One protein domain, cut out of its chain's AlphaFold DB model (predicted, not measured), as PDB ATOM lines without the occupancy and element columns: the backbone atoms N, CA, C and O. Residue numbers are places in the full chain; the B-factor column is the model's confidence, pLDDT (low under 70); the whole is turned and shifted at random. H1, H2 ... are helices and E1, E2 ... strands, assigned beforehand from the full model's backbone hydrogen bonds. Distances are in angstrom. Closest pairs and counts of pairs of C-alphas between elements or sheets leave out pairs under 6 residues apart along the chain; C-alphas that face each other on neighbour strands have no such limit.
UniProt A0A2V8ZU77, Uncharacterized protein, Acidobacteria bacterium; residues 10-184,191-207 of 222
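Overview. This is residues 10 to 184 and 191 to 207 of the 222 residues of an uncharacterized protein of Acidobacteria bacterium (UniProt A0A2V8ZU77). A small sheet of E1, E7 and E6 is covered by H4 on one face and by H5 on the other, while H1, H3 and the short hairpin E4 and E5 gather at one end of it to complete the core. From H1 the printed part swings out in a wide loop, made of residues 46 to 80, the long hairpin E2 and E3 set off from the core, and H2, which leads back to E4; H6 lies near the turn of that long hairpin and near H5. The printed part has 192 residues with six named helices and seven named strands, in the order E1 H1 E2 E3 H2 E4 E5 E6 E7 H3 H4 H5 H6, and its class is mixed, helices and strands. The main sheet runs E1, E7, E6 and is mixed; the two-stranded sheets E2 and E3, and E4 and E5, are antiparallel. The whole is compact, with a radius of gyration of the C-alphas of 18.3 A and spans of 53 by 51 by 32 A.

Arrangement. Start at E1, residues 13 to 15, an edge strand. It is parallel to the inner strand E7, residues 132 to 137, at 33 degrees, with N 14 and O 133 2.9 A apart, within hydrogen-bond range. E7 forms a hairpin with the other edge strand, E6, residues 124 to 129; they are antiparallel at 158 degrees, and N 127 and O 134 are 2.9 A apart. H4, residues 153 to 161, is on this sheet at a height over the sheet of 8.7 A and runs across the strands, at 84 degrees to E6 on the local plane. H5, residues 168 to 177, is on the opposite face at a height of 8.3 A, over E6. These are three layers, a sheet with helices on both faces. Look next at H1, residues 34 to 45, which only grazes the sheet with its residues 40 to 44. Its residues 36 to 40 touch H4, with C-alphas 40 and 159 closest at 6.4 A. Its residues 37 to 41 only just touch H3, residues 140 to 145, with 3 pairs of C-alphas within 8 A, the closest being Leu 41 and Ala 141 at 7.1 A. E4, residues 110 to 113, and E5, residues 116 to 119, form an antiparallel hairpin, with N 111 and O 118 2.9 A apart; the closest C-alphas of H1 and E5 are those of Gln 45 and Val 118, 4.9 A apart. H2, residues 100 to 108, touches no helix; its closest C-alpha to E5 is Tyr 106, 6.4 A from His 119. The hairpin of E2, residues 81 to 87, and E3, residues 90 to 96, is antiparallel at 159 degrees, with N 85 and O 92 2.9 A apart. H6, residues 192 to 205, is close to H5 but not clearly touching, with C-alphas 171 and 202 7.7 A apart. Every O i to N i+4 pair is within hydrogen-bond range in H1, H2, H3, H4 and H5; in H6 it is 9 of 10.

Along the chain. Find C-alpha 13 at (-12.945, -10.894, 32.235), where E1 begins its 6.6 A. H1 runs 16.1 A from C-alpha 34 at (-0.434, -8.122, 56.013). E2 and E3 measure 18.8 A and 18.9 A, H2 12.4 A, E4 9.9 A and E5 10.0 A. E6 is 16.1 A long, E7 16.6 A, H3 8.6 A, H4 12.6 A and H5 14.3 A. H6, 20.1 A long, ends at C-alpha 205 at (-17.567, 7.921, 39.249).

Size, cuts and confidence. The two farthest C-alphas, of Glu 72 and Glu 182, are 54.5 A apart. Residues 185 to 190 are not printed, and C-alphas 184 and 191 are 9.4 A apart across that cut. The links E1 to H1 and H1 to E2 are long, with 18 and 35 residues. The mean pLDDT of the printed part is 80.2; 44 residues are under 70, among them residues 71 to 79 and 191 to 207.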
ATOM      1  N   GLY A  10     -14.616 -12.617  25.825       57.47
ATOM      2  CA  GLY A  10     -15.124 -13.075  27.124       57.47
ATOM      3  C   GLY A  10     -14.059 -13.658  28.064       57.47
ATOM      4  O   GLY A  10     -14.285 -13.724  29.267       57.47
ATOM      5  N   GLU A  11     -12.885 -14.037  27.560       71.56
ATOM      6  CA  GLU A  11     -11.766 -14.565  28.358       71.56
ATOM      7  C   GLU A  11     -10.929 -13.451  29.010       71.56
ATOM      8  O   GLU A  11     -10.089 -13.724  29.879       71.56
ATOM      9  N   LYS A  12     -11.170 -12.190  28.620       83.75
ATOM     10  CA  LYS A  12     -10.532 -11.020  29.231       83.75
ATOM     11  C   LYS A  12     -11.164 -10.616  30.558       83.75
ATOM     12  O   LYS A  12     -10.525  -9.886  31.303       83.75
ATOM     13  N   LEU A  13     -12.363 -11.089  30.903       90.44
ATOM     14  CA  LEU A  13     -12.945 -10.894  32.235       90.44
ATOM     15  C   LEU A  13     -12.872 -12.190  33.038       90.44
ATOM     16  O   LEU A  13     -13.340 -13.237  32.596       90.44
ATOM     17  N   LYS A  14     -12.295 -12.124  34.240       93.12
ATOM     18  CA  LYS A  14     -12.123 -13.295  35.110       93.12
ATOM     19  C   LYS A  14     -12.795 -13.082  36.458       93.12
ATOM     20  O   LYS A  14     -12.332 -12.289  37.271       93.12
ATOM     21  N   ALA A  15     -13.866 -13.826  36.710       94.81
ATOM     22  CA  ALA A  15     -14.585 -13.788  37.976       94.81
ATOM     23  C   ALA A  15     -13.768 -14.447  39.107       94.81
ATOM     24  O   ALA A  15     -13.284 -15.570  38.958       94.81
ATOM     25  N   VAL A  16     -13.623 -13.765  40.249       96.56
ATOM     26  CA  VAL A  16     -12.943 -14.275  41.458       96.56
ATOM     27  C   VAL A  16     -13.746 -13.884  42.696       96.56
ATOM     28  O   VAL A  16     -14.332 -12.815  42.736       96.56
ATOM     29  N   GLY A  17     -13.786 -14.734  43.727       94.12
ATOM     30  CA  GLY A  17     -14.431 -14.385  45.000       94.12
ATOM     31  C   GLY A  17     -15.965 -14.414  45.000       94.12
ATOM     32  O   GLY A  17     -16.563 -14.046  46.001       94.12
ATOM     33  N   TRP A  18     -16.602 -14.890  43.930       94.19
ATOM     34  CA  TRP A  18     -18.034 -15.207  43.882       94.19
ATOM     35  C   TRP A  18     -18.276 -16.592  44.494       94.19
ATOM     36  O   TRP A  18     -18.431 -17.584  43.785       94.19
ATOM     37  N   LEU A  19     -18.166 -16.676  45.819       94.69
ATOM     38  CA  LEU A  19     -18.353 -17.920  46.563       94.69
ATOM     39  C   LEU A  19     -19.840 -18.151  46.843       94.69
ATOM     40  O   LEU A  19     -20.569 -17.196  47.077       94.69
ATOM     41  N   ALA A  20     -20.255 -19.415  46.851       91.69
ATOM     42  CA  ALA A  20     -21.622 -19.826  47.153       91.69
ATOM     43  C   ALA A  20     -21.620 -21.150  47.924       91.69
ATOM     44  O   ALA A  20     -20.655 -21.933  47.852       91.69
ATOM     45  N   TRP A  21     -22.697 -21.416  48.657       88.56
ATOM     46  CA  TRP A  21     -22.883 -22.680  49.355       88.56
ATOM     47  C   TRP A  21     -22.870 -23.868  48.378       88.56
ATOM     48  O   TRP A  21     -23.308 -23.777  47.235       88.56
ATOM     49  N   GLY A  22     -22.307 -25.002  48.804       88.31
ATOM     50  CA  GLY A  22     -22.170 -26.196  47.959       88.31
ATOM     51  C   GLY A  22     -21.034 -26.146  46.925       88.31
ATOM     52  O   GLY A  22     -20.724 -27.180  46.333       88.31
ATOM     53  N   HIS A  23     -20.350 -25.008  46.756       91.31
ATOM     54  CA  HIS A  23     -19.199 -24.867  45.861       91.31
ATOM     55  C   HIS A  23     -17.883 -24.802  46.655       91.31
ATOM     56  O   HIS A  23     -17.594 -23.793  47.307       91.31
ATOM     57  N   PRO A  24     -17.049 -25.863  46.629       93.06
ATOM     58  CA  PRO A  24     -15.792 -25.873  47.363       93.06
ATOM     59  C   PRO A  24     -14.843 -24.776  46.881       93.06
ATOM     60  O   PRO A  24     -14.638 -24.586  45.684       93.06
ATOM     61  N   TYR A  25     -14.184 -24.115  47.827       95.44
ATOM     62  CA  TYR A  25     -13.125 -23.154  47.549       95.44
ATOM     63  C   TYR A  25     -11.863 -23.490  48.333       95.44
ATOM     64  O   TYR A  25     -11.885 -24.129  49.390       95.44
ATOM     65  N   LYS A  26     -10.724 -23.039  47.805       96.69
ATOM     66  CA  LYS A  26      -9.436 -23.227  48.463       96.69
ATOM     67  C   LYS A  26      -9.385 -22.379  49.731       96.69
ATOM     68  O   LYS A  26      -9.605 -21.173  49.679       96.69
ATOM     69  N   ARG A  27      -9.045 -23.013  50.855       96.75
ATOM     70  CA  ARG A  27      -8.806 -22.339  52.135       96.75
ATOM     71  C   ARG A  27      -7.322 -22.273  52.449       96.75
ATOM     72  O   ARG A  27      -6.594 -23.261  52.307       96.75
ATOM     73  N   ARG A  28      -6.875 -21.108  52.899       95.69
ATOM     74  CA  ARG A  28      -5.512 -20.886  53.367       95.69
ATOM     75  C   ARG A  28      -5.290 -21.610  54.699       95.69
ATOM     76  O   ARG A  28      -6.133 -21.574  55.591       95.69
ATOM     77  N   LYS A  29      -4.120 -22.244  54.840       94.31
ATOM     78  CA  LYS A  29      -3.665 -22.849  56.107       94.31
ATOM     79  C   LYS A  29      -2.841 -21.886  56.969       94.31
ATOM     80  O   LYS A  29      -2.950 -21.916  58.186       94.31
ATOM     81  N   ALA A  30      -2.015 -21.056  56.336       92.56
ATOM     82  CA  ALA A  30      -1.160 -20.070  56.997       92.56
ATOM     83  C   ALA A  30      -1.883 -18.730  57.239       92.56
ATOM     84  O   ALA A  30      -2.963 -18.499  56.701       92.56
ATOM     85  N   LYS A  31      -1.271 -17.816  58.000       90.94
ATOM     86  CA  LYS A  31      -1.719 -16.413  58.067       90.94
ATOM     87  C   LYS A  31      -1.531 -15.749  56.690       90.94
ATOM     88  O   LYS A  31      -0.588 -16.072  55.961       90.94
ATOM     89  N   LEU A  32      -2.441 -14.860  56.300       92.00
ATOM     90  CA  LEU A  32      -2.273 -14.022  55.109       92.00
ATOM     91  C   LEU A  32      -1.222 -12.932  55.401       92.00
ATOM     92  O   LEU A  32      -1.295 -12.322  56.468       92.00
ATOM     93  N   PRO A  33      -0.253 -12.672  54.500       92.12
ATOM     94  CA  PRO A  33       0.671 -11.555  54.674       92.12
ATOM     95  C   PRO A  33      -0.075 -10.219  54.743       92.12
ATOM     96  O   PRO A  33      -0.894  -9.924  53.870       92.12
ATOM     97  N   GLU A  34       0.246  -9.400  55.744       90.19
ATOM     98  CA  GLU A  34      -0.434  -8.122  56.013       90.19
ATOM     99  C   GLU A  34      -0.370  -7.172  54.818       90.19
ATOM    100  O   GLU A  34      -1.370  -6.557  54.467       90.19
ATOM    101  N   GLN A  35       0.753  -7.154  54.095       93.25
ATOM    102  CA  GLN A  35       0.903  -6.351  52.882       93.25
ATOM    103  C   GLN A  35      -0.146  -6.688  51.805       93.25
ATOM    104  O   GLN A  35      -0.676  -5.779  51.168       93.25
ATOM    105  N   ARG A  36      -0.463  -7.979  51.608       94.44
ATOM    106  CA  ARG A  36      -1.449  -8.415  50.603       94.44
ATOM    107  C   ARG A  36      -2.854  -7.999  51.001       94.44
ATOM    108  O   ARG A  36      -3.598  -7.486  50.171       94.44
ATOM    109  N   PHE A  37      -3.201  -8.207  52.269       94.81
ATOM    110  CA  PHE A  37      -4.521  -7.833  52.758       94.81
ATOM    111  C   PHE A  37      -4.707  -6.317  52.769       94.81
ATOM    112  O   PHE A  37      -5.690  -5.825  52.229       94.81
ATOM    113  N   GLY A  38      -3.719  -5.573  53.268       95.00
ATOM    114  CA  GLY A  38      -3.742  -4.113  53.269       95.00
ATOM    115  C   GLY A  38      -3.857  -3.524  51.863       95.00
ATOM    116  O   GLY A  38      -4.591  -2.562  51.669       95.00
ATOM    117  N   GLN A  39      -3.204  -4.118  50.856       95.69
ATOM    118  CA  GLN A  39      -3.380  -3.680  49.468       95.69
ATOM    119  C   GLN A  39      -4.798  -3.939  48.949       95.69
ATOM    120  O   GLN A  39      -5.376  -3.057  48.321       95.69
ATOM    121  N   LEU A  40      -5.374  -5.113  49.229       96.06
ATOM    122  CA  LEU A  40      -6.762  -5.406  48.865       96.06
ATOM    123  C   LEU A  40      -7.731  -4.407  49.512       96.06
ATOM    124  O   LEU A  40      -8.606  -3.884  48.827       96.06
ATOM    125  N   LEU A  41      -7.550  -4.110  50.802       94.94
ATOM    126  CA  LEU A  41      -8.382  -3.141  51.513       94.94
ATOM    127  C   LEU A  41      -8.229  -1.725  50.940       94.94
ATOM    128  O   LEU A  41      -9.233  -1.049  50.758       94.94
ATOM    129  N   ARG A  42      -7.014  -1.292  50.574       93.06
ATOM    130  CA  ARG A  42      -6.805   0.010  49.910       93.06
ATOM    131  C   ARG A  42      -7.571   0.128  48.593       93.06
ATOM    132  O   ARG A  42      -8.172   1.162  48.338       93.06
ATOM    133  N   LEU A  43      -7.581  -0.926  47.775       93.31
ATOM    134  CA  LEU A  43      -8.352  -0.932  46.525       93.31
ATOM    135  C   LEU A  43      -9.871  -0.926  46.767       93.31
ATOM    136  O   LEU A  43     -10.619  -0.470  45.908       93.31
ATOM    137  N   LEU A  44     -10.322  -1.441  47.912       92.12
ATOM    138  CA  LEU A  44     -11.734  -1.527  48.293       92.12
ATOM    139  C   LEU A  44     -12.231  -0.351  49.140       92.12
ATOM    140  O   LEU A  44     -13.427  -0.288  49.400       92.12
ATOM    141  N   GLN A  45     -11.357   0.555  49.582       88.06
ATOM    142  CA  GLN A  45     -11.774   1.727  50.353       88.06
ATOM    143  C   GLN A  45     -12.681   2.637  49.518       88.06
ATOM    144  O   GLN A  45     -13.727   3.072  49.985       88.06
ATOM    145  N   GLU A  46     -12.285   2.881  48.269       81.38
ATOM    146  CA  GLU A  46     -13.026   3.683  47.297       81.38
ATOM    147  C   GLU A  46     -13.020   2.979  45.932       81.38
ATOM    148  O   GLU A  46     -12.301   3.386  45.014       81.38
ATOM    149  N   PRO A  47     -13.752   1.860  45.788       81.44
ATOM    150  CA  PRO A  47     -13.672   1.039  44.596       81.44
ATOM    151  C   PRO A  47     -14.350   1.743  43.419       81.44
ATOM    152  O   PRO A  47     -15.484   2.207  43.515       81.44
ATOM    153  N   TRP A  48     -13.670   1.771  42.273       82.44
ATOM    154  CA  TRP A  48     -14.301   2.156  41.016       82.44
ATOM    155  C   TRP A  48     -15.045   0.957  40.410       82.44
ATOM    156  O   TRP A  48     -14.466  -0.121  40.248       82.44
ATOM    157  N   GLU A  49     -16.299   1.156  40.001       71.19
ATOM    158  CA  GLU A  49     -17.121   0.159  39.302       71.19
ATOM    159  C   GLU A  49     -17.801   0.788  38.080       71.19
ATOM    160  O   GLU A  49     -18.174   1.937  38.167       71.19
ATOM    161  N   PRO A  50     -18.021   0.101  36.948       66.75
ATOM    162  CA  PRO A  50     -18.612   0.697  35.738       66.75
ATOM    163  C   PRO A  50     -20.126   0.979  35.837       66.75
ATOM    164  O   PRO A  50     -20.728   1.481  34.888       66.75
ATOM    165  N   GLY A  51     -20.755   0.613  36.955       65.62
ATOM    166  CA  GLY A  51     -22.167   0.829  37.249       65.62
ATOM    167  C   GLY A  51     -22.497   0.358  38.663       65.62
ATOM    168  O   GLY A  51     -21.871  -0.580  39.154       65.62
ATOM    169  N   HIS A  52     -23.464   1.012  39.310       63.44
ATOM    170  CA  HIS A  52     -23.930   0.620  40.640       63.44
ATOM    171  C   HIS A  52     -24.861  -0.588  40.520       63.44
ATOM    172  O   HIS A  52     -25.879  -0.533  39.824       63.44
ATOM    173  N   PHE A  53     -24.525  -1.678  41.202       58.81
ATOM    174  CA  PHE A  53     -25.390  -2.852  41.274       58.81
ATOM    175  C   PHE A  53     -26.420  -2.645  42.391       58.81
ATOM    176  O   PHE A  53     -26.072  -2.360  43.530       58.81
ATOM    177  N   MET A  54     -27.711  -2.748  42.061       55.56
ATOM    178  CA  MET A  54     -28.820  -2.399  42.963       55.56
ATOM    179  C   MET A  54     -29.206  -3.537  43.926       55.56
ATOM    180  O   MET A  54     -30.380  -3.882  44.048       55.56
ATOM    181  N   GLY A  55     -28.231  -4.147  44.597       69.38
ATOM    182  CA  GLY A  55     -28.490  -5.214  45.564       69.38
ATOM    183  C   GLY A  55     -27.317  -5.451  46.505       69.38
ATOM    184  O   GLY A  55     -26.168  -5.200  46.145       69.38
ATOM    185  N   SER A  56     -27.617  -5.936  47.709       78.94
ATOM    186  CA  SER A  56     -26.613  -6.407  48.656       78.94
ATOM    187  C   SER A  56     -26.270  -7.876  48.404       78.94
ATOM    188  O   SER A  56     -27.118  -8.700  48.063       78.94
ATOM    189  N   HIS A  57     -24.997  -8.201  48.575       85.88
ATOM    190  CA  HIS A  57     -24.458  -9.547  48.656       85.88
ATOM    191  C   HIS A  57     -24.282  -9.852  50.141       85.88
ATOM    192  O   HIS A  57     -23.511  -9.172  50.811       85.88
ATOM    193  N   GLU A  58     -24.965 -10.880  50.637       89.25
ATOM    194  CA  GLU A  58     -24.835 -11.382  52.008       89.25
ATOM    195  C   GLU A  58     -23.964 -12.643  52.037       89.25
ATOM    196  O   GLU A  58     -24.000 -13.464  51.119       89.25
ATOM    197  N   CYS A  59     -23.164 -12.815  53.088       91.69
ATOM    198  CA  CYS A  59     -22.321 -14.002  53.219       91.69
ATOM    199  C   CYS A  59     -23.157 -15.234  53.604       91.69
ATOM    200  O   CYS A  59     -23.613 -15.347  54.739       91.69
ATOM    201  N   GLU A  60     -23.258 -16.212  52.702       91.94
ATOM    202  CA  GLU A  60     -23.989 -17.474  52.926       91.94
ATOM    203  C   GLU A  60     -23.308 -18.435  53.925       91.94
ATOM    204  O   GLU A  60     -23.866 -19.471  54.289       91.94
ATOM    205  N   PHE A  61     -22.069 -18.151  54.340       92.31
ATOM    206  CA  PHE A  61     -21.295 -19.011  55.247       92.31
ATOM    207  C   PHE A  61     -21.346 -18.558  56.707       92.31
ATOM    208  O   PHE A  61     -20.960 -19.325  57.595       92.31
ATOM    209  N   CYS A  62     -21.747 -17.313  56.950       91.56
ATOM    210  CA  CYS A  62     -21.934 -16.786  58.292       91.56
ATOM    211  C   CYS A  62     -23.345 -17.121  58.788       91.56
ATOM    212  O   CYS A  62     -24.266 -17.236  57.981       91.56
ATOM    213  N   PRO A  63     -23.542 -17.258  60.109       86.69
ATOM    214  CA  PRO A  63     -24.881 -17.321  60.669       86.69
ATOM    215  C   PRO A  63     -25.706 -16.103  60.241       86.69
ATOM    216  O   PRO A  63     -25.224 -14.962  60.251       86.69
ATOM    217  N   GLU A  64     -26.960 -16.357  59.882       79.69
ATOM    218  CA  GLU A  64     -27.933 -15.297  59.671       79.69
ATOM    219  C   GLU A  64     -28.280 -14.704  61.039       79.69
ATOM    220  O   GLU A  64     -28.918 -15.341  61.878       79.69
ATOM    221  N   GLU A  65     -27.792 -13.494  61.292       80.12
ATOM    222  CA  GLU A  65     -28.119 -12.744  62.497       80.12
ATOM    223  C   GLU A  65     -28.925 -11.515  62.078       80.12
ATOM    224  O   GLU A  65     -28.507 -10.810  61.152       80.12
ATOM    225  N   PRO A  66     -30.058 -11.228  62.743       79.25
ATOM    226  CA  PRO A  66     -30.855 -10.052  62.434       79.25
ATOM    227  C   PRO A  66     -30.023  -8.773  62.537       79.25
ATOM    228  O   PRO A  66     -29.264  -8.587  63.492       79.25
ATOM    229  N   LEU A  67     -30.210  -7.858  61.584       78.62
ATOM    230  CA  LEU A  67     -29.639  -6.519  61.688       78.62
ATOM    231  C   LEU A  67     -30.175  -5.843  62.950       78.62
ATOM    232  O   LEU A  67     -31.383  -5.687  63.133       78.62
ATOM    233  N   GLN A  68     -29.266  -5.431  63.829       78.25
ATOM    234  CA  GLN A  68     -29.624  -4.689  65.030       78.25
ATOM    235  C   GLN A  68     -29.885  -3.231  64.661       78.25
ATOM    236  O   GLN A  68     -28.965  -2.420  64.551       78.25
ATOM    237  N   VAL A  69     -31.158  -2.914  64.449       79.44
ATOM    238  CA  VAL A  69     -31.619  -1.573  64.094       79.44
ATOM    239  C   VAL A  69     -32.041  -0.833  65.362       79.44
ATOM    240  O   VAL A  69     -32.983  -1.250  66.033       79.44
ATOM    241  N   SER A  70     -31.380   0.280  65.693       70.50
ATOM    242  CA  SER A  70     -31.875   1.186  66.733       70.50
ATOM    243  C   SER A  70     -32.738   2.282  66.107       70.50
ATOM    244  O   SER A  70     -32.300   3.038  65.243       70.50
ATOM    245  N   SER A  71     -33.989   2.384  66.548       65.25
ATOM    246  CA  SER A  71     -34.905   3.448  66.115       65.25
ATOM    247  C   SER A  71     -34.757   4.732  66.937       65.25
ATOM    248  O   SER A  71     -35.283   5.774  66.554       65.25
ATOM    249  N   GLU A  72     -34.018   4.694  68.052       66.12
ATOM    250  CA  GLU A  72     -33.904   5.811  68.999       66.12
ATOM    251  C   GLU A  72     -33.333   7.094  68.378       66.12
ATOM    252  O   GLU A  72     -33.725   8.185  68.785       66.12
ATOM    253  N   LYS A  73     -32.460   6.963  67.368       60.53
ATOM    254  CA  LYS A  73     -31.808   8.076  66.656       60.53
ATOM    255  C   LYS A  73     -32.702   8.732  65.585       60.53
ATOM    256  O   LYS A  73     -32.404   9.835  65.151       60.53
ATOM    257  N   TYR A  74     -33.809   8.097  65.189       58.78
ATOM    258  CA  TYR A  74     -34.596   8.459  63.998       58.78
ATOM    259  C   TYR A  74     -36.036   8.876  64.322       58.78
ATOM    260  O   TYR A  74     -36.987   8.480  63.653       58.78
ATOM    261  N   LYS A  75     -36.219   9.662  65.387       59.31
ATOM    262  CA  LYS A  75     -37.537  10.221  65.744       59.31
ATOM    263  C   LYS A  75     -37.940  11.427  64.882       59.31
ATOM    264  O   LYS A  75     -39.093  11.842  64.932       59.31
ATOM    265  N   GLU A  76     -37.005  11.984  64.119       59.25
ATOM    266  CA  GLU A  76     -37.206  13.118  63.212       59.25
ATOM    267  C   GLU A  76     -37.447  12.638  61.768       59.25
ATOM    268  O   GLU A  76     -37.066  11.512  61.441       59.25
ATOM    269  N   PRO A  77     -38.102  13.437  60.900       61.59
ATOM    270  CA  PRO A  77     -38.338  13.049  59.510       61.59
ATOM    271  C   PRO A  77     -37.022  12.719  58.794       61.59
ATOM    272  O   PRO A  77     -36.033  13.429  58.958       61.59
ATOM    273  N   GLU A  78     -37.016  11.650  57.992       65.81
ATOM    274  CA  GLU A  78     -35.847  11.236  57.211       65.81
ATOM    275  C   GLU A  78     -35.434  12.362  56.251       65.81
ATOM    276  O   GLU A  78     -36.091  12.609  55.238       65.81
ATOM    277  N   VAL A  79     -34.350  13.069  56.576       63.62
ATOM    278  CA  VAL A  79     -33.741  14.056  55.681       63.62
ATOM    279  C   VAL A  79     -32.635  13.344  54.906       63.62
ATOM    280  O   VAL A  79     -31.692  12.845  55.527       63.62
ATOM    281  N   PRO A  80     -32.713  13.258  53.569       73.25
ATOM    282  CA  PRO A  80     -31.636  12.660  52.806       73.25
ATOM    283  C   PRO A  80     -30.378  13.524  52.915       73.25
ATOM    284  O   PRO A  80     -30.439  14.755  52.860       73.25
ATOM    285  N   LEU A  81     -29.219  12.879  53.016       69.12
ATOM    286  CA  LEU A  81     -27.953  13.570  52.836       69.12
ATOM    287  C   LEU A  81     -27.807  13.933  51.365       69.12
ATOM    288  O   LEU A  81     -27.768  13.063  50.497       69.12
ATOM    289  N   VAL A  82     -27.706  15.227  51.094       75.06
ATOM    290  CA  VAL A  82     -27.462  15.746  49.754       75.06
ATOM    291  C   VAL A  82     -26.014  16.204  49.683       75.06
ATOM    292  O   VAL A  82     -25.637  17.191  50.313       75.06
ATOM    293  N   SER A  83     -25.187  15.495  48.917       74.19
ATOM    294  CA  SER A  83     -23.823  15.937  48.613       74.19
ATOM    295  C   SER A  83     -23.763  16.454  47.182       74.19
ATOM    296  O   SER A  83     -24.159  15.739  46.262       74.19
ATOM    297  N   ARG A  84     -23.242  17.669  46.982       83.62
ATOM    298  CA  ARG A  84     -23.085  18.275  45.656       83.62
ATOM    299  C   ARG A  84     -21.603  18.410  45.307       83.62
ATOM    300  O   ARG A  84     -20.814  18.846  46.143       83.62
ATOM    301  N   ARG A  85     -21.210  18.005  44.099       75.50
ATOM    302  CA  ARG A  85     -19.821  18.044  43.605       75.50
ATOM    303  C   ARG A  85     -19.798  18.514  42.155       75.50
ATOM    304  O   ARG A  85     -20.732  18.236  41.416       75.50
ATOM    305  N   VAL A  86     -18.735  19.205  41.747       72.81
ATOM    306  CA  VAL A  86     -18.523  19.590  40.343       72.81
ATOM    307  C   VAL A  86     -17.451  18.697  39.739       72.81
ATOM    308  O   VAL A  86     -16.325  18.651  40.232       72.81
ATOM    309  N   VAL A  87     -17.810  18.004  38.666       63.62
ATOM    310  CA  VAL A  87     -16.972  17.040  37.951       63.62
ATOM    311  C   VAL A  87     -16.818  17.491  36.521       63.62
ATOM    312  O   VAL A  87     -17.796  17.475  35.782       63.62
ATOM    313  N   ASP A  88     -15.614  17.892  36.112       71.19
ATOM    314  CA  ASP A  88     -15.371  18.348  34.736       71.19
ATOM    315  C   ASP A  88     -16.400  19.400  34.259       71.19
ATOM    316  O   ASP A  88     -16.840  19.402  33.111       71.19
ATOM    317  N   GLY A  89     -16.819  20.288  35.169       74.06
ATOM    318  CA  GLY A  89     -17.828  21.321  34.905       74.06
ATOM    319  C   GLY A  89     -19.288  20.860  34.990       74.06
ATOM    320  O   GLY A  89     -20.179  21.665  34.733       74.06
ATOM    321  N   VAL A  90     -19.555  19.606  35.364       66.50
ATOM    322  CA  VAL A  90     -20.905  19.069  35.585       66.50
ATOM    323  C   VAL A  90     -21.222  19.035  37.076       66.50
ATOM    324  O   VAL A  90     -20.492  18.423  37.854       66.50
ATOM    325  N   GLU A  91     -22.317  19.675  37.488       78.38
ATOM    326  CA  GLU A  91     -22.834  19.547  38.853       78.38
ATOM    327  C   GLU A  91     -23.480  18.172  39.043       78.38
ATOM    328  O   GLU A  91     -24.418  17.795  38.341       78.38
ATOM    329  N   ILE A  92     -22.968  17.422  40.010       72.50
ATOM    330  CA  ILE A  92     -23.520  16.157  40.473       72.50
ATOM    331  C   ILE A  92     -24.128  16.393  41.844       72.50
ATOM    332  O   ILE A  92     -23.442  16.836  42.763       72.50
ATOM    333  N   GLU A  93     -25.397  16.038  41.989       78.75
ATOM    334  CA  GLU A  93     -26.082  15.955  43.271       78.75
ATOM    335  C   GLU A  93     -26.340  14.484  43.606       78.75
ATOM    336  O   GLU A  93     -27.066  13.787  42.897       78.75
ATOM    337  N   CYS A  94     -25.712  13.997  44.673       66.50
ATOM    338  CA  CYS A  94     -25.953  12.665  45.210       66.50
ATOM    339  C   CYS A  94     -26.864  12.781  46.428       66.50
ATOM    340  O   CYS A  94     -26.503  13.404  47.425       66.50
ATOM    341  N   ILE A  95     -28.033  12.154  46.327       73.56
ATOM    342  CA  ILE A  95     -29.029  12.068  47.390       73.56
ATOM    343  C   ILE A  95     -28.892  10.686  48.027       73.56
ATOM    344  O   ILE A  95     -29.162   9.671  47.385       73.56
ATOM    345  N   GLN A  96     -28.452  10.645  49.279       67.88
ATOM    346  CA  GLN A  96     -28.306   9.425  50.062       67.88
ATOM    347  C   GLN A  96     -29.359   9.399  51.165       67.88
ATOM    348  O   GLN A  96     -29.334  10.198  52.100       67.88
ATOM    349  N   TRP A  97     -30.280   8.446  51.076       69.19
ATOM    350  CA  TRP A  97     -31.223   8.176  52.152       69.19
ATOM    351  C   TRP A  97     -30.503   7.414  53.261       69.19
ATOM    352  O   TRP A  97     -30.145   6.249  53.087       69.19
ATOM    353  N   GLN A  98     -30.265   8.069  54.396       70.31
ATOM    354  CA  GLN A  98     -29.745   7.398  55.581       70.31
ATOM    355  C   GLN A  98     -30.904   6.819  56.378       70.31
ATOM    356  O   GLN A  98     -31.561   7.521  57.142       70.31
ATOM    357  N   THR A  99     -31.144   5.525  56.200       74.81
ATOM    358  CA  THR A  99     -32.120   4.795  57.006       74.81
ATOM    359  C   THR A  99     -31.413   4.039  58.136       74.81
ATOM    360  O   THR A  99     -30.263   3.617  57.966       74.81
ATOM    361  N   PRO A 100     -32.099   3.785  59.265       77.69
ATOM    362  CA  PRO A 100     -31.580   2.927  60.330       77.69
ATOM    363  C   PRO A 100     -31.091   1.558  59.825       77.69
ATOM    364  O   PRO A 100     -30.107   1.010  60.318       77.69
ATOM    365  N   HIS A 101     -31.776   1.007  58.817       79.12
ATOM    366  CA  HIS A 101     -31.432  -0.272  58.200       79.12
ATOM    367  C   HIS A 101     -30.136  -0.183  57.394       79.12
ATOM    368  O   HIS A 101     -29.313  -1.091  57.472       79.12
ATOM    369  N   LEU A 102     -29.931   0.913  56.659       77.75
ATOM    370  CA  LEU A 102     -28.706   1.138  55.901       77.75
ATOM    371  C   LEU A 102     -27.501   1.347  56.831       77.75
ATOM    372  O   LEU A 102     -26.441   0.771  56.590       77.75
ATOM    373  N   GLU A 103     -27.663   2.097  57.927       80.00
ATOM    374  CA  GLU A 103     -26.613   2.221  58.954       80.00
ATOM    375  C   GLU A 103     -26.281   0.861  59.591       80.00
ATOM    376  O   GLU A 103     -25.106   0.515  59.735       80.00
ATOM    377  N   ALA A 104     -27.296   0.068  59.952       83.06
ATOM    378  CA  ALA A 104     -27.091  -1.267  60.513       83.06
ATOM    379  C   ALA A 104     -26.395  -2.205  59.513       83.06
ATOM    380  O   ALA A 104     -25.486  -2.948  59.893       83.06
ATOM    381  N   TYR A 105     -26.778  -2.133  58.235       84.44
ATOM    382  CA  TYR A 105     -26.143  -2.880  57.155       84.44
ATOM    383  C   TYR A 105     -24.657  -2.525  57.035       84.44
ATOM    384  O   TYR A 105     -23.825  -3.426  57.114       84.44
ATOM    385  N   TYR A 106     -24.303  -1.239  56.922       84.38
ATOM    386  CA  TYR A 106     -22.901  -0.820  56.793       84.38
ATOM    387  C   TYR A 106     -22.064  -1.147  58.029       84.38
ATOM    388  O   TYR A 106     -20.902  -1.522  57.885       84.38
ATOM    389  N   ARG A 107     -22.658  -1.077  59.228       85.50
ATOM    390  CA  ARG A 107     -21.998  -1.476  60.479       85.50
ATOM    391  C   ARG A 107     -21.678  -2.970  60.515       85.50
ATOM    392  O   ARG A 107     -20.628  -3.353  61.022       85.50
ATOM    393  N   ARG A 108     -22.579  -3.819  60.011       87.19
ATOM    394  CA  ARG A 108     -22.334  -5.266  59.876       87.19
ATOM    395  C   ARG A 108     -21.302  -5.550  58.783       87.19
ATOM    396  O   ARG A 108     -20.471  -6.440  58.939       87.19
ATOM    397  N   HIS A 109     -21.347  -4.784  57.699       91.25
ATOM    398  CA  HIS A 109     -20.548  -4.988  56.496       91.25
ATOM    399  C   HIS A 109     -19.363  -4.028  56.410       91.25
ATOM    400  O   HIS A 109     -19.205  -3.307  55.422       91.25
ATOM    401  N   GLN A 110     -18.521  -4.023  57.445       92.81
ATOM    402  CA  GLN A 110     -17.274  -3.265  57.438       92.81
ATOM    403  C   GLN A 110     -16.098  -4.054  58.009       92.81
ATOM    404  O   GLN A 110     -16.252  -4.886  58.903       92.81
ATOM    405  N   ILE A 111     -14.907  -3.769  57.491       93.56
ATOM    406  CA  ILE A 111     -13.628  -4.199  58.054       93.56
ATOM    407  C   ILE A 111     -12.871  -2.937  58.447       93.56
ATOM    408  O   ILE A 111     -12.682  -2.051  57.616       93.56
ATOM    409  N   GLU A 112     -12.422  -2.876  59.699       92.19
ATOM    410  CA  GLU A 112     -11.533  -1.823  60.184       92.19
ATOM    411  C   GLU A 112     -10.136  -2.399  60.440       92.19
ATOM    412  O   GLU A 112      -9.963  -3.335  61.232       92.19
ATOM    413  N   ARG A 113      -9.128  -1.869  59.741       88.00
ATOM    414  CA  ARG A 113      -7.718  -2.266  59.886       88.00
ATOM    415  C   ARG A 113      -6.816  -1.062  59.680       88.00
ATOM    416  O   ARG A 113      -6.944  -0.380  58.676       88.00
ATOM    417  N   ASP A 114      -5.888  -0.818  60.602       84.88
ATOM    418  CA  ASP A 114      -4.897   0.264  60.498       84.88
ATOM    419  C   ASP A 114      -5.517   1.654  60.224       84.88
ATOM    420  O   ASP A 114      -4.970   2.458  59.473       84.88
ATOM    421  N   GLY A 115      -6.694   1.928  60.806       85.56
ATOM    422  CA  GLY A 115      -7.457   3.168  60.591       85.56
ATOM    423  C   GLY A 115      -8.215   3.237  59.258       85.56
ATOM    424  O   GLY A 115      -8.905   4.218  58.994       85.56
ATOM    425  N   LEU A 116      -8.112   2.199  58.427       86.62
ATOM    426  CA  LEU A 116      -8.851   2.047  57.184       86.62
ATOM    427  C   LEU A 116     -10.186   1.349  57.455       86.62
ATOM    428  O   LEU A 116     -10.199   0.201  57.902       86.62
ATOM    429  N   VAL A 117     -11.294   2.023  57.147       89.94
ATOM    430  CA  VAL A 117     -12.638   1.434  57.164       89.94
ATOM    431  C   VAL A 117     -13.031   1.093  55.732       89.94
ATOM    432  O   VAL A 117     -13.059   1.965  54.867       89.94
ATOM    433  N   VAL A 118     -13.321  -0.182  55.486       91.00
ATOM    434  CA  VAL A 118     -13.762  -0.689  54.184       91.00
ATOM    435  C   VAL A 118     -15.144  -1.292  54.335       91.00
ATOM    436  O   VAL A 118     -15.310  -2.251  55.088       91.00
ATOM    437  N   HIS A 119     -16.114  -0.766  53.589       90.50
ATOM    438  CA  HIS A 119     -17.433  -1.376  53.467       90.50
ATOM    439  C   HIS A 119     -17.440  -2.448  52.376       90.50
ATOM    440  O   HIS A 119     -16.727  -2.347  51.376       90.50
ATOM    441  N   PHE A 120     -18.239  -3.496  52.561       92.00
ATOM    442  CA  PHE A 120     -18.352  -4.585  51.593       92.00
ATOM    443  C   PHE A 120     -19.801  -5.041  51.391       92.00
ATOM    444  O   PHE A 120     -20.731  -4.559  52.028       92.00
ATOM    445  N   GLY A 121     -20.007  -5.942  50.434       88.94
ATOM    446  CA  GLY A 121     -21.309  -6.526  50.115       88.94
ATOM    447  C   GLY A 121     -22.138  -5.732  49.105       88.94
ATOM    448  O   GLY A 121     -23.039  -6.302  48.513       88.94
ATOM    449  N   ALA A 122     -21.823  -4.465  48.830       84.94
ATOM    450  CA  ALA A 122     -22.592  -3.650  47.875       84.94
ATOM    451  C   ALA A 122     -21.804  -3.207  46.627       84.94
ATOM    452  O   ALA A 122     -22.401  -2.742  45.664       84.94
ATOM    453  N   ASN A 123     -20.475  -3.367  46.618       87.06
ATOM    454  CA  ASN A 123     -19.611  -2.907  45.522       87.06
ATOM    455  C   ASN A 123     -18.856  -4.050  44.849       87.06
ATOM    456  O   ASN A 123     -18.712  -5.139  45.423       87.06
ATOM    457  N   ASN A 124     -18.299  -3.768  43.673       89.94
ATOM    458  CA  ASN A 124     -17.384  -4.663  42.965       89.94
ATOM    459  C   ASN A 124     -15.968  -4.089  42.851       89.94
ATOM    460  O   ASN A 124     -15.756  -2.882  42.807       89.94
ATOM    461  N   LEU A 125     -14.997  -4.990  42.759       92.88
ATOM    462  CA  LEU A 125     -13.583  -4.717  42.567       92.88
ATOM    463  C   LEU A 125     -13.151  -5.187  41.180       92.88
ATOM    464  O   LEU A 125     -13.323  -6.359  40.832       92.88
ATOM    465  N   TYR A 126     -12.521  -4.287  40.434       94.06
ATOM    466  CA  TYR A 126     -11.916  -4.568  39.139       94.06
ATOM    467  C   TYR A 126     -10.397  -4.460  39.276       94.06
ATOM    468  O   TYR A 126      -9.878  -3.455  39.747       94.06
ATOM    469  N   VAL A 127      -9.668  -5.513  38.909       96.12
ATOM    470  CA  VAL A 127      -8.206  -5.557  39.047       96.12
ATOM    471  C   VAL A 127      -7.586  -5.875  37.689       96.12
ATOM    472  O   VAL A 127      -7.685  -7.021  37.237       96.12
ATOM    473  N   PRO A 128      -6.964  -4.897  37.006       95.62
ATOM    474  CA  PRO A 128      -6.280  -5.159  35.751       95.62
ATOM    475  C   PRO A 128      -5.067  -6.069  35.973       95.62
ATOM    476  O   PRO A 128      -4.299  -5.909  36.922       95.62
ATOM    477  N   ALA A 129      -4.888  -7.017  35.065       95.25
ATOM    478  CA  ALA A 129      -3.751  -7.920  34.975       95.25
ATOM    479  C   ALA A 129      -3.317  -8.030  33.509       95.25
ATOM    480  O   ALA A 129      -4.002  -7.536  32.619       95.25
ATOM    481  N   GLU A 130      -2.201  -8.699  33.224       89.75
ATOM    482  CA  GLU A 130      -1.786  -8.901  31.834       89.75
ATOM    483  C   GLU A 130      -2.887  -9.642  31.043       89.75
ATOM    484  O   GLU A 130      -3.243 -10.782  31.360       89.75
ATOM    485  N   ARG A 131      -3.425  -8.971  30.012       87.75
ATOM    486  CA  ARG A 131      -4.442  -9.474  29.063       87.75
ATOM    487  C   ARG A 131      -5.802  -9.835  29.670       87.75
ATOM    488  O   ARG A 131      -6.597 -10.492  28.999       87.75
ATOM    489  N   CYS A 132      -6.077  -9.462  30.918       93.44
ATOM    490  CA  CYS A 132      -7.397  -9.648  31.517       93.44
ATOM    491  C   CYS A 132      -7.660  -8.665  32.664       93.44
ATOM    492  O   CYS A 132      -6.749  -8.045  33.206       93.44
ATOM    493  N   VAL A 133      -8.917  -8.556  33.073       94.12
ATOM    494  CA  VAL A 133      -9.361  -7.854  34.272       94.12
ATOM    495  C   VAL A 133     -10.056  -8.871  35.167       94.12
ATOM    496  O   VAL A 133     -11.000  -9.550  34.752       94.12
ATOM    497  N   TYR A 134      -9.579  -8.995  36.401       96.31
ATOM    498  CA  TYR A 134     -10.285  -9.759  37.417       96.31
ATOM    499  C   TYR A 134     -11.450  -8.943  37.960       96.31
ATOM    500  O   TYR A 134     -11.294  -7.756  38.235       96.31
ATOM    501  N   VAL A 135     -12.594  -9.593  38.146       94.38
ATOM    502  CA  VAL A 135     -13.801  -8.985  38.708       94.38
ATOM    503  C   VAL A 135     -14.207  -9.769  39.945       94.38
ATOM    504  O   VAL A 135     -14.464 -10.975  39.866       94.38
ATOM    505  N   ALA A 136     -14.262  -9.092  41.085       95.31
ATOM    506  CA  ALA A 136     -14.624  -9.687  42.363       95.31
ATOM    507  C   ALA A 136     -15.699  -8.865  43.077       95.31
ATOM    508  O   ALA A 136     -15.675  -7.640  42.977       95.31
ATOM    509  N   PRO A 137     -16.607  -9.490  43.842       94.31
ATOM    510  CA  PRO A 137     -17.443  -8.732  44.755       94.31
ATOM    511  C   PRO A 137     -16.558  -8.190  45.885       94.31
ATOM    512  O   PRO A 137     -15.605  -8.851  46.305       94.31
ATOM    513  N   SER A 138     -16.901  -7.032  46.448       93.94
ATOM    514  CA  SER A 138     -16.258  -6.493  47.663       93.94
ATOM    515  C   SER A 138     -16.266  -7.494  48.831       93.94
ATOM    516  O   SER A 138     -15.356  -7.492  49.660       93.94
ATOM    517  N   MET A 139     -17.220  -8.436  48.828       94.69
ATOM    518  CA  MET A 139     -17.290  -9.579  49.747       94.69
ATOM    519  C   MET A 139     -16.012 -10.441  49.770       94.69
ATOM    520  O   MET A 139     -15.753 -11.139  50.749       94.69
ATOM    521  N   ILE A 140     -15.151 -10.360  48.746       96.94
ATOM    522  CA  ILE A 140     -13.847 -11.034  48.744       96.94
ATOM    523  C   ILE A 140     -13.000 -10.679  49.975       96.94
ATOM    524  O   ILE A 140     -12.300 -11.555  50.482       96.94
ATOM    525  N   ALA A 141     -13.084  -9.448  50.496       96.50
ATOM    526  CA  ALA A 141     -12.353  -9.057  51.702       96.50
ATOM    527  C   ALA A 141     -12.823  -9.849  52.930       96.50
ATOM    528  O   ALA A 141     -11.999 -10.415  53.648       96.50
ATOM    529  N   HIS A 142     -14.140  -9.973  53.110       95.50
ATOM    530  CA  HIS A 142     -14.741 -10.782  54.169       95.50
ATOM    531  C   HIS A 142     -14.410 -12.272  54.005       95.50
ATOM    532  O   HIS A 142     -13.995 -12.928  54.961       95.50
ATOM    533  N   TYR A 143     -14.507 -12.814  52.787       97.06
ATOM    534  CA  TYR A 143     -14.159 -14.211  52.518       97.06
ATOM    535  C   TYR A 143     -12.698 -14.527  52.837       97.06
ATOM    536  O   TYR A 143     -12.396 -15.597  53.374       97.06
ATOM    537  N   VAL A 144     -11.789 -13.609  52.519       96.88
ATOM    538  CA  VAL A 144     -10.362 -13.752  52.810       96.88
ATOM    539  C   VAL A 144     -10.086 -13.671  54.316       96.88
ATOM    540  O   VAL A 144      -9.342 -14.513  54.824       96.88
ATOM    541  N   ASP A 145     -10.690 -12.714  55.026       95.06
ATOM    542  CA  ASP A 145     -10.449 -12.484  56.460       95.06
ATOM    543  C   ASP A 145     -11.111 -13.557  57.340       95.06
ATOM    544  O   ASP A 145     -10.445 -14.265  58.099       95.06
ATOM    545  N   VAL A 146     -12.423 -13.745  57.184       95.25
ATOM    546  CA  VAL A 146     -13.245 -14.590  58.065       95.25
ATOM    547  C   VAL A 146     -13.212 -16.053  57.630       95.25
ATOM    548  O   VAL A 146     -13.008 -16.954  58.446       95.25
ATOM    549  N   HIS A 147     -13.353 -16.314  56.329       95.44
ATOM    550  CA  HIS A 147     -13.474 -17.679  55.798       95.44
ATOM    551  C   HIS A 147     -12.164 -18.262  55.261       95.44
ATOM    552  O   HIS A 147     -12.143 -19.386  54.743       95.44
ATOM    553  N   ARG A 148     -11.054 -17.525  55.414       96.31
ATOM    554  CA  ARG A 148      -9.712 -17.905  54.948       96.31
ATOM    555  C   ARG A 148      -9.696 -18.315  53.478       96.31
ATOM    556  O   ARG A 148      -8.922 -19.200  53.100       96.31
ATOM    557  N   TYR A 149     -10.566 -17.727  52.659       97.50
ATOM    558  CA  TYR A 149     -10.549 -17.949  51.221       97.50
ATOM    559  C   TYR A 149      -9.156 -17.622  50.679       97.50
ATOM    560  O   TYR A 149      -8.560 -16.602  51.025       97.50
ATOM    561  N   GLU A 150      -8.626 -18.513  49.847       97.44
ATOM    562  CA  GLU A 150      -7.366 -18.323  49.143       97.44
ATOM    563  C   GLU A 150      -7.649 -18.048  47.663       97.44
ATOM    564  O   GLU A 150      -7.758 -19.005  46.884       97.44
ATOM    565  N   PRO A 151      -7.751 -16.764  47.257       97.31
ATOM    566  CA  PRO A 151      -7.814 -16.400  45.852       97.31
ATOM    567  C   PRO A 151      -6.646 -16.996  45.052       97.31
ATOM    568  O   PRO A 151      -5.575 -17.263  45.616       97.31
ATOM    569  N   PRO A 152      -6.806 -17.180  43.728       96.31
ATOM    570  CA  PRO A 152      -5.723 -17.632  42.862       96.31
ATOM    571  C   PRO A 152      -4.458 -16.780  43.029       96.31
ATOM    572  O   PRO A 152      -4.537 -15.564  43.174       96.31
ATOM    573  N   ALA A 153      -3.275 -17.395  42.951       95.75
ATOM    574  CA  ALA A 153      -2.012 -16.663  43.099       95.75
ATOM    575  C   ALA A 153      -1.891 -15.508  42.087       95.75
ATOM    576  O   ALA A 153      -1.511 -14.406  42.461       95.75
ATOM    577  N   ALA A 154      -2.321 -15.729  40.840       96.25
ATOM    578  CA  ALA A 154      -2.338 -14.702  39.801       96.25
ATOM    579  C   ALA A 154      -3.257 -13.507  40.125       96.25
ATOM    580  O   ALA A 154      -2.980 -12.397  39.683       96.25
ATOM    581  N   PHE A 155      -4.322 -13.708  40.912       97.31
ATOM    582  CA  PHE A 155      -5.157 -12.609  41.400       97.31
ATOM    583  C   PHE A 155      -4.404 -11.768  42.433       97.31
ATOM    584  O   PHE A 155      -4.424 -10.546  42.353       97.31
ATOM    585  N   TRP A 156      -3.683 -12.400  43.366       97.50
ATOM    586  CA  TRP A 156      -2.859 -11.664  44.328       97.50
ATOM    587  C   TRP A 156      -1.754 -10.857  43.649       97.50
ATOM    588  O   TRP A 156      -1.539  -9.708  44.022       97.50
ATOM    589  N   GLU A 157      -1.097 -11.415  42.632       97.19
ATOM    590  CA  GLU A 157      -0.118 -10.665  41.836       97.19
ATOM    591  C   GLU A 157      -0.764  -9.462  41.134       97.19
ATOM    592  O   GLU A 157      -0.191  -8.373  41.129       97.19
ATOM    593  N   ALA A 158      -1.980  -9.613  40.601       97.69
ATOM    594  CA  ALA A 158      -2.720  -8.497  40.017       97.69
ATOM    595  C   ALA A 158      -3.065  -7.424  41.064       97.69
ATOM    596  O   ALA A 158      -2.831  -6.246  40.821       97.69
ATOM    597  N   VAL A 159      -3.541  -7.814  42.252       97.75
ATOM    598  CA  VAL A 159      -3.849  -6.889  43.361       97.75
ATOM    599  C   VAL A 159      -2.613  -6.092  43.777       97.75
ATOM    600  O   VAL A 159      -2.699  -4.882  43.984       97.75
ATOM    601  N   MET A 160      -1.457  -6.754  43.868       97.44
ATOM    602  CA  MET A 160      -0.199  -6.111  44.255       97.44
ATOM    603  C   MET A 160       0.340  -5.146  43.196       97.44
ATOM    604  O   MET A 160       0.978  -4.159  43.552       97.44
ATOM    605  N   ASN A 161       0.079  -5.412  41.914       97.00
ATOM    606  CA  ASN A 161       0.522  -4.570  40.798       97.00
ATOM    607  C   ASN A 161      -0.540  -3.563  40.329       97.00
ATOM    608  O   ASN A 161      -0.270  -2.753  39.437       97.00
ATOM    609  N   CYS A 162      -1.741  -3.614  40.906       96.12
ATOM    610  CA  CYS A 162      -2.839  -2.737  40.543       96.12
ATOM    611  C   CYS A 162      -2.453  -1.279  40.830       96.12
ATOM    612  O   CYS A 162      -2.086  -0.964  41.967       96.12
ATOM    613  N   PRO A 163      -2.539  -0.375  39.834       93.69
ATOM    614  CA  PRO A 163      -2.386   1.049  40.086       93.69
ATOM    615  C   PRO A 163      -3.454   1.551  41.063       93.69
ATOM    616  O   PRO A 163      -4.476   0.897  41.270       93.69
ATOM    617  N   GLU A 164      -3.222   2.731  41.633       87.88
ATOM    618  CA  GLU A 164      -4.173   3.388  42.527       87.88
ATOM    619  C   GLU A 164      -5.554   3.512  41.872       87.88
ATOM    620  O   GLU A 164      -5.667   3.940  40.717       87.88
ATOM    621  N   MET A 165      -6.590   3.113  42.612       85.81
ATOM    622  CA  MET A 165      -7.974   3.103  42.147       85.81
ATOM    623  C   MET A 165      -8.390   4.505  41.684       85.81
ATOM    624  O   MET A 165      -8.055   5.503  42.313       85.81
ATOM    625  N   GLY A 166      -9.066   4.596  40.538       79.38
ATOM    626  CA  GLY A 166      -9.466   5.881  39.948       79.38
ATOM    627  C   GLY A 166      -8.338   6.684  39.281       79.38
ATOM    628  O   GLY A 166      -8.623   7.646  38.576       79.38
ATOM    629  N   SER A 167      -7.065   6.300  39.415       83.94
ATOM    630  CA  SER A 167      -5.973   7.007  38.730       83.94
ATOM    631  C   SER A 167      -6.036   6.856  37.202       83.94
ATOM    632  O   SER A 167      -6.532   5.866  36.658       83.94
ATOM    633  N   GLU A 168      -5.428   7.798  36.478       84.19
ATOM    634  CA  GLU A 168      -5.286   7.713  35.018       84.19
ATOM    635  C   GLU A 168      -4.554   6.430  34.585       84.19
ATOM    636  O   GLU A 168      -4.923   5.787  33.602       84.19
ATOM    637  N   LYS A 169      -3.554   6.001  35.364       90.00
ATOM    638  CA  LYS A 169      -2.818   4.756  35.117       90.00
ATOM    639  C   LYS A 169      -3.715   3.527  35.286       90.00
ATOM    640  O   LYS A 169      -3.626   2.598  34.485       90.00
ATOM    641  N   TYR A 170      -4.579   3.522  36.300       89.00
ATOM    642  CA  TYR A 170      -5.574   2.468  36.499       89.00
ATOM    643  C   TYR A 170      -6.556   2.407  35.324       89.00
ATOM    644  O   TYR A 170      -6.761   1.340  34.746       89.00
ATOM    645  N   ARG A 171      -7.070   3.563  34.889       85.75
ATOM    646  CA  ARG A 171      -7.959   3.673  33.724       85.75
ATOM    647  C   ARG A 171      -7.318   3.116  32.451       85.75
ATOM    648  O   ARG A 171      -7.931   2.306  31.757       85.75
ATOM    649  N   GLN A 172      -6.081   3.509  32.155       88.06
ATOM    650  CA  GLN A 172      -5.342   2.994  30.998       88.06
ATOM    651  C   GLN A 172      -5.121   1.481  31.089       88.06
ATOM    652  O   GLN A 172      -5.269   0.779  30.089       88.06
ATOM    653  N   ALA A 173      -4.826   0.964  32.285       90.94
ATOM    654  CA  ALA A 173      -4.658  -0.467  32.506       90.94
ATOM    655  C   ALA A 173      -5.964  -1.249  32.285       90.94
ATOM    656  O   ALA A 173      -5.919  -2.328  31.691       90.94
ATOM    657  N   LEU A 174      -7.119  -0.714  32.697       89.38
ATOM    658  CA  LEU A 174      -8.423  -1.316  32.401       89.38
ATOM    659  C   LEU A 174      -8.715  -1.338  30.897       89.38
ATOM    660  O   LEU A 174      -9.143  -2.365  30.386       89.38
ATOM    661  N   ILE A 175      -8.448  -0.245  30.177       86.38
ATOM    662  CA  ILE A 175      -8.675  -0.172  28.722       86.38
ATOM    663  C   ILE A 175      -7.771  -1.155  27.971       86.38
ATOM    664  O   ILE A 175      -8.219  -1.825  27.045       86.38
ATOM    665  N   ALA A 176      -6.502  -1.254  28.369       88.81
ATOM    666  CA  ALA A 176      -5.531  -2.109  27.695       88.81
ATOM    667  C   ALA A 176      -5.798  -3.611  27.899       88.81
ATOM    668  O   ALA A 176      -5.456  -4.413  27.030       88.81
ATOM    669  N   ASN A 177      -6.374  -4.000  29.043       89.56
ATOM    670  CA  ASN A 177      -6.520  -5.408  29.433       89.56
ATOM    671  C   ASN A 177      -7.970  -5.902  29.481       89.56
ATOM    672  O   ASN A 177      -8.200  -7.111  29.534       89.56
ATOM    673  N   GLY A 178      -8.937  -4.989  29.496       85.06
ATOM    674  CA  GLY A 178     -10.361  -5.289  29.504       85.06
ATOM    675  C   GLY A 178     -10.904  -5.604  28.112       85.06
ATOM    676  O   GLY A 178     -10.175  -5.544  27.114       85.06
ATOM    677  N   PRO A 179     -12.192  -5.970  28.034       79.38
ATOM    678  CA  PRO A 179     -12.803  -6.284  26.767       79.38
ATOM    679  C   PRO A 179     -12.867  -5.067  25.830       79.38
ATOM    680  O   PRO A 179     -13.222  -3.967  26.251       79.38
ATOM    681  N   SER A 180     -12.515  -5.249  24.557       66.62
ATOM    682  CA  SER A 180     -12.654  -4.255  23.505       66.62
ATOM    683  C   SER A 180     -14.115  -4.151  23.071       66.62
ATOM    684  O   SER A 180     -14.827  -5.138  22.886       66.62
ATOM    685  N   ASN A 181     -14.561  -2.922  22.823       52.59
ATOM    686  CA  ASN A 181     -15.900  -2.643  22.297       52.59
ATOM    687  C   ASN A 181     -16.069  -3.033  20.811       52.59
ATOM    688  O   ASN A 181     -17.077  -2.692  20.196       52.59
ATOM    689  N   GLU A 182     -15.095  -3.723  20.205       46.22
ATOM    690  CA  GLU A 182     -15.081  -4.039  18.769       46.22
ATOM    691  C   GLU A 182     -16.020  -5.197  18.399       46.22
ATOM    692  O   GLU A 182     -16.477  -5.277  17.261       46.22
ATOM    693  N   GLN A 183     -16.380  -6.049  19.365       44.72
ATOM    694  CA  GLN A 183     -17.355  -7.137  19.206       44.72
ATOM    695  C   GLN A 183     -18.610  -6.890  20.052       44.72
ATOM    696  O   GLN A 183     -19.171  -7.802  20.661       44.72
ATOM    697  N   GLY A 184     -19.066  -5.636  20.099       37.19
ATOM    698  CA  GLY A 184     -20.373  -5.312  20.654       37.19
ATOM    699  C   GLY A 184     -21.452  -6.148  19.969       37.19
ATOM    700  O   GLY A 184     -21.543  -6.184  18.740       37.19
ATOM    701  N   GLY A 191     -22.256   3.354  19.274       36.62
ATOM    702  CA  GLY A 191     -21.111   3.747  18.433       36.62
ATOM    703  C   GLY A 191     -20.136   4.677  19.168       36.62
ATOM    704  O   GLY A 191     -20.550   5.292  20.139       36.62
ATOM    705  N   LYS A 192     -18.868   4.771  18.722       37.00
ATOM    706  CA  LYS A 192     -17.728   5.559  19.279       37.00
ATOM    707  C   LYS A 192     -18.052   6.567  20.402       37.00
ATOM    708  O   LYS A 192     -17.499   6.449  21.486       37.00
ATOM    709  N   ALA A 193     -19.024   7.454  20.186       35.19
ATOM    710  CA  ALA A 193     -19.627   8.350  21.176       35.19
ATOM    711  C   ALA A 193     -20.020   7.733  22.538       35.19
ATOM    712  O   ALA A 193     -20.136   8.462  23.516       35.19
ATOM    713  N   ALA A 194     -20.256   6.426  22.648       37.00
ATOM    714  CA  ALA A 194     -20.630   5.784  23.903       37.00
ATOM    715  C   ALA A 194     -19.533   4.943  24.549       37.00
ATOM    716  O   ALA A 194     -19.563   4.770  25.763       37.00
ATOM    717  N   ALA A 195     -18.517   4.534  23.786       36.72
ATOM    718  CA  ALA A 195     -17.208   4.272  24.374       36.72
ATOM    719  C   ALA A 195     -16.677   5.574  24.999       36.72
ATOM    720  O   ALA A 195     -16.237   5.559  26.140       36.72
ATOM    721  N   ASP A 196     -16.868   6.717  24.332       36.09
ATOM    722  CA  ASP A 196     -16.567   8.038  24.891       36.09
ATOM    723  C   ASP A 196     -17.468   8.397  26.091       36.09
ATOM    724  O   ASP A 196     -16.996   9.044  27.018       36.09
ATOM    725  N   LYS A 197     -18.726   7.918  26.163       36.91
ATOM    726  CA  LYS A 197     -19.564   8.037  27.381       36.91
ATOM    727  C   LYS A 197     -19.184   7.063  28.496       36.91
ATOM    728  O   LYS A 197     -19.333   7.429  29.650       36.91
ATOM    729  N   PHE A 198     -18.679   5.869  28.193       39.31
ATOM    730  CA  PHE A 198     -18.061   4.978  29.183       39.31
ATOM    731  C   PHE A 198     -16.771   5.613  29.736       39.31
ATOM    732  O   PHE A 198     -16.539   5.611  30.941       39.31
ATOM    733  N   LEU A 199     -15.990   6.271  28.869       41.41
ATOM    734  CA  LEU A 199     -14.811   7.077  29.213       41.41
ATOM    735  C   LEU A 199     -15.162   8.383  29.959       41.41
ATOM    736  O   LEU A 199     -14.386   8.817  30.807       41.41
ATOM    737  N   ALA A 200     -16.328   8.982  29.705       35.62
ATOM    738  CA  ALA A 200     -16.859  10.107  30.481       35.62
ATOM    739  C   ALA A 200     -17.487   9.652  31.815       35.62
ATOM    740  O   ALA A 200     -17.383  10.351  32.817       35.62
ATOM    741  N   GLY A 201     -18.070   8.450  31.860       38.69
ATOM    742  CA  GLY A 201     -18.555   7.781  33.072       38.69
ATOM    743  C   GLY A 201     -17.421   7.421  34.036       38.69
ATOM    744  O   GLY A 201     -17.555   7.606  35.242       38.69
ATOM    745  N   LEU A 202     -16.259   7.028  33.495       38.94
ATOM    746  CA  LEU A 202     -14.996   6.859  34.229       38.94
ATOM    747  C   LEU A 202     -14.572   8.131  34.988       38.94
ATOM    748  O   LEU A 202     -14.048   8.026  36.092       38.94
ATOM    749  N   ARG A 203     -14.849   9.319  34.435       34.56
ATOM    750  CA  ARG A 203     -14.653  10.617  35.108       34.56
ATOM    751  C   ARG A 203     -15.750  10.927  36.129       34.56
ATOM    752  O   ARG A 203     -15.461  11.463  37.190       34.56
ATOM    753  N   PHE A 204     -16.990  10.533  35.853       30.06
ATOM    754  CA  PHE A 204     -18.150  10.776  36.718       30.06
ATOM    755  C   PHE A 204     -18.111  10.004  38.050       30.06
ATOM    756  O   PHE A 204     -18.526  10.527  39.082       30.06
ATOM    757  N   GLN A 205     -17.589   8.774  38.051       36.19
ATOM    758  CA  GLN A 205     -17.567   7.921  39.249       36.19
ATOM    759  C   GLN A 205     -16.398   8.179  40.196       36.19
ATOM    760  O   GLN A 205     -16.533   7.942  41.395       36.19
ATOM    761  N   GLN A 206     -15.299   8.751  39.697       36.88
ATOM    762  CA  GLN A 206     -14.170   9.191  40.522       36.88
ATOM    763  C   GLN A 206     -14.576  10.278  41.541       36.88
ATOM    764  O   GLN A 206     -13.844  10.559  42.483       36.88
ATOM    765  N   LEU A 207     -15.764  10.874  41.386       34.88
ATOM    766  CA  LEU A 207     -16.296  11.889  42.294       34.88
ATOM    767  C   LEU A 207     -17.487  11.433  43.124       34.88
ATOM    768  O   LEU A 207     -18.014  12.254  43.863       34.88
TER     769      LEU A 207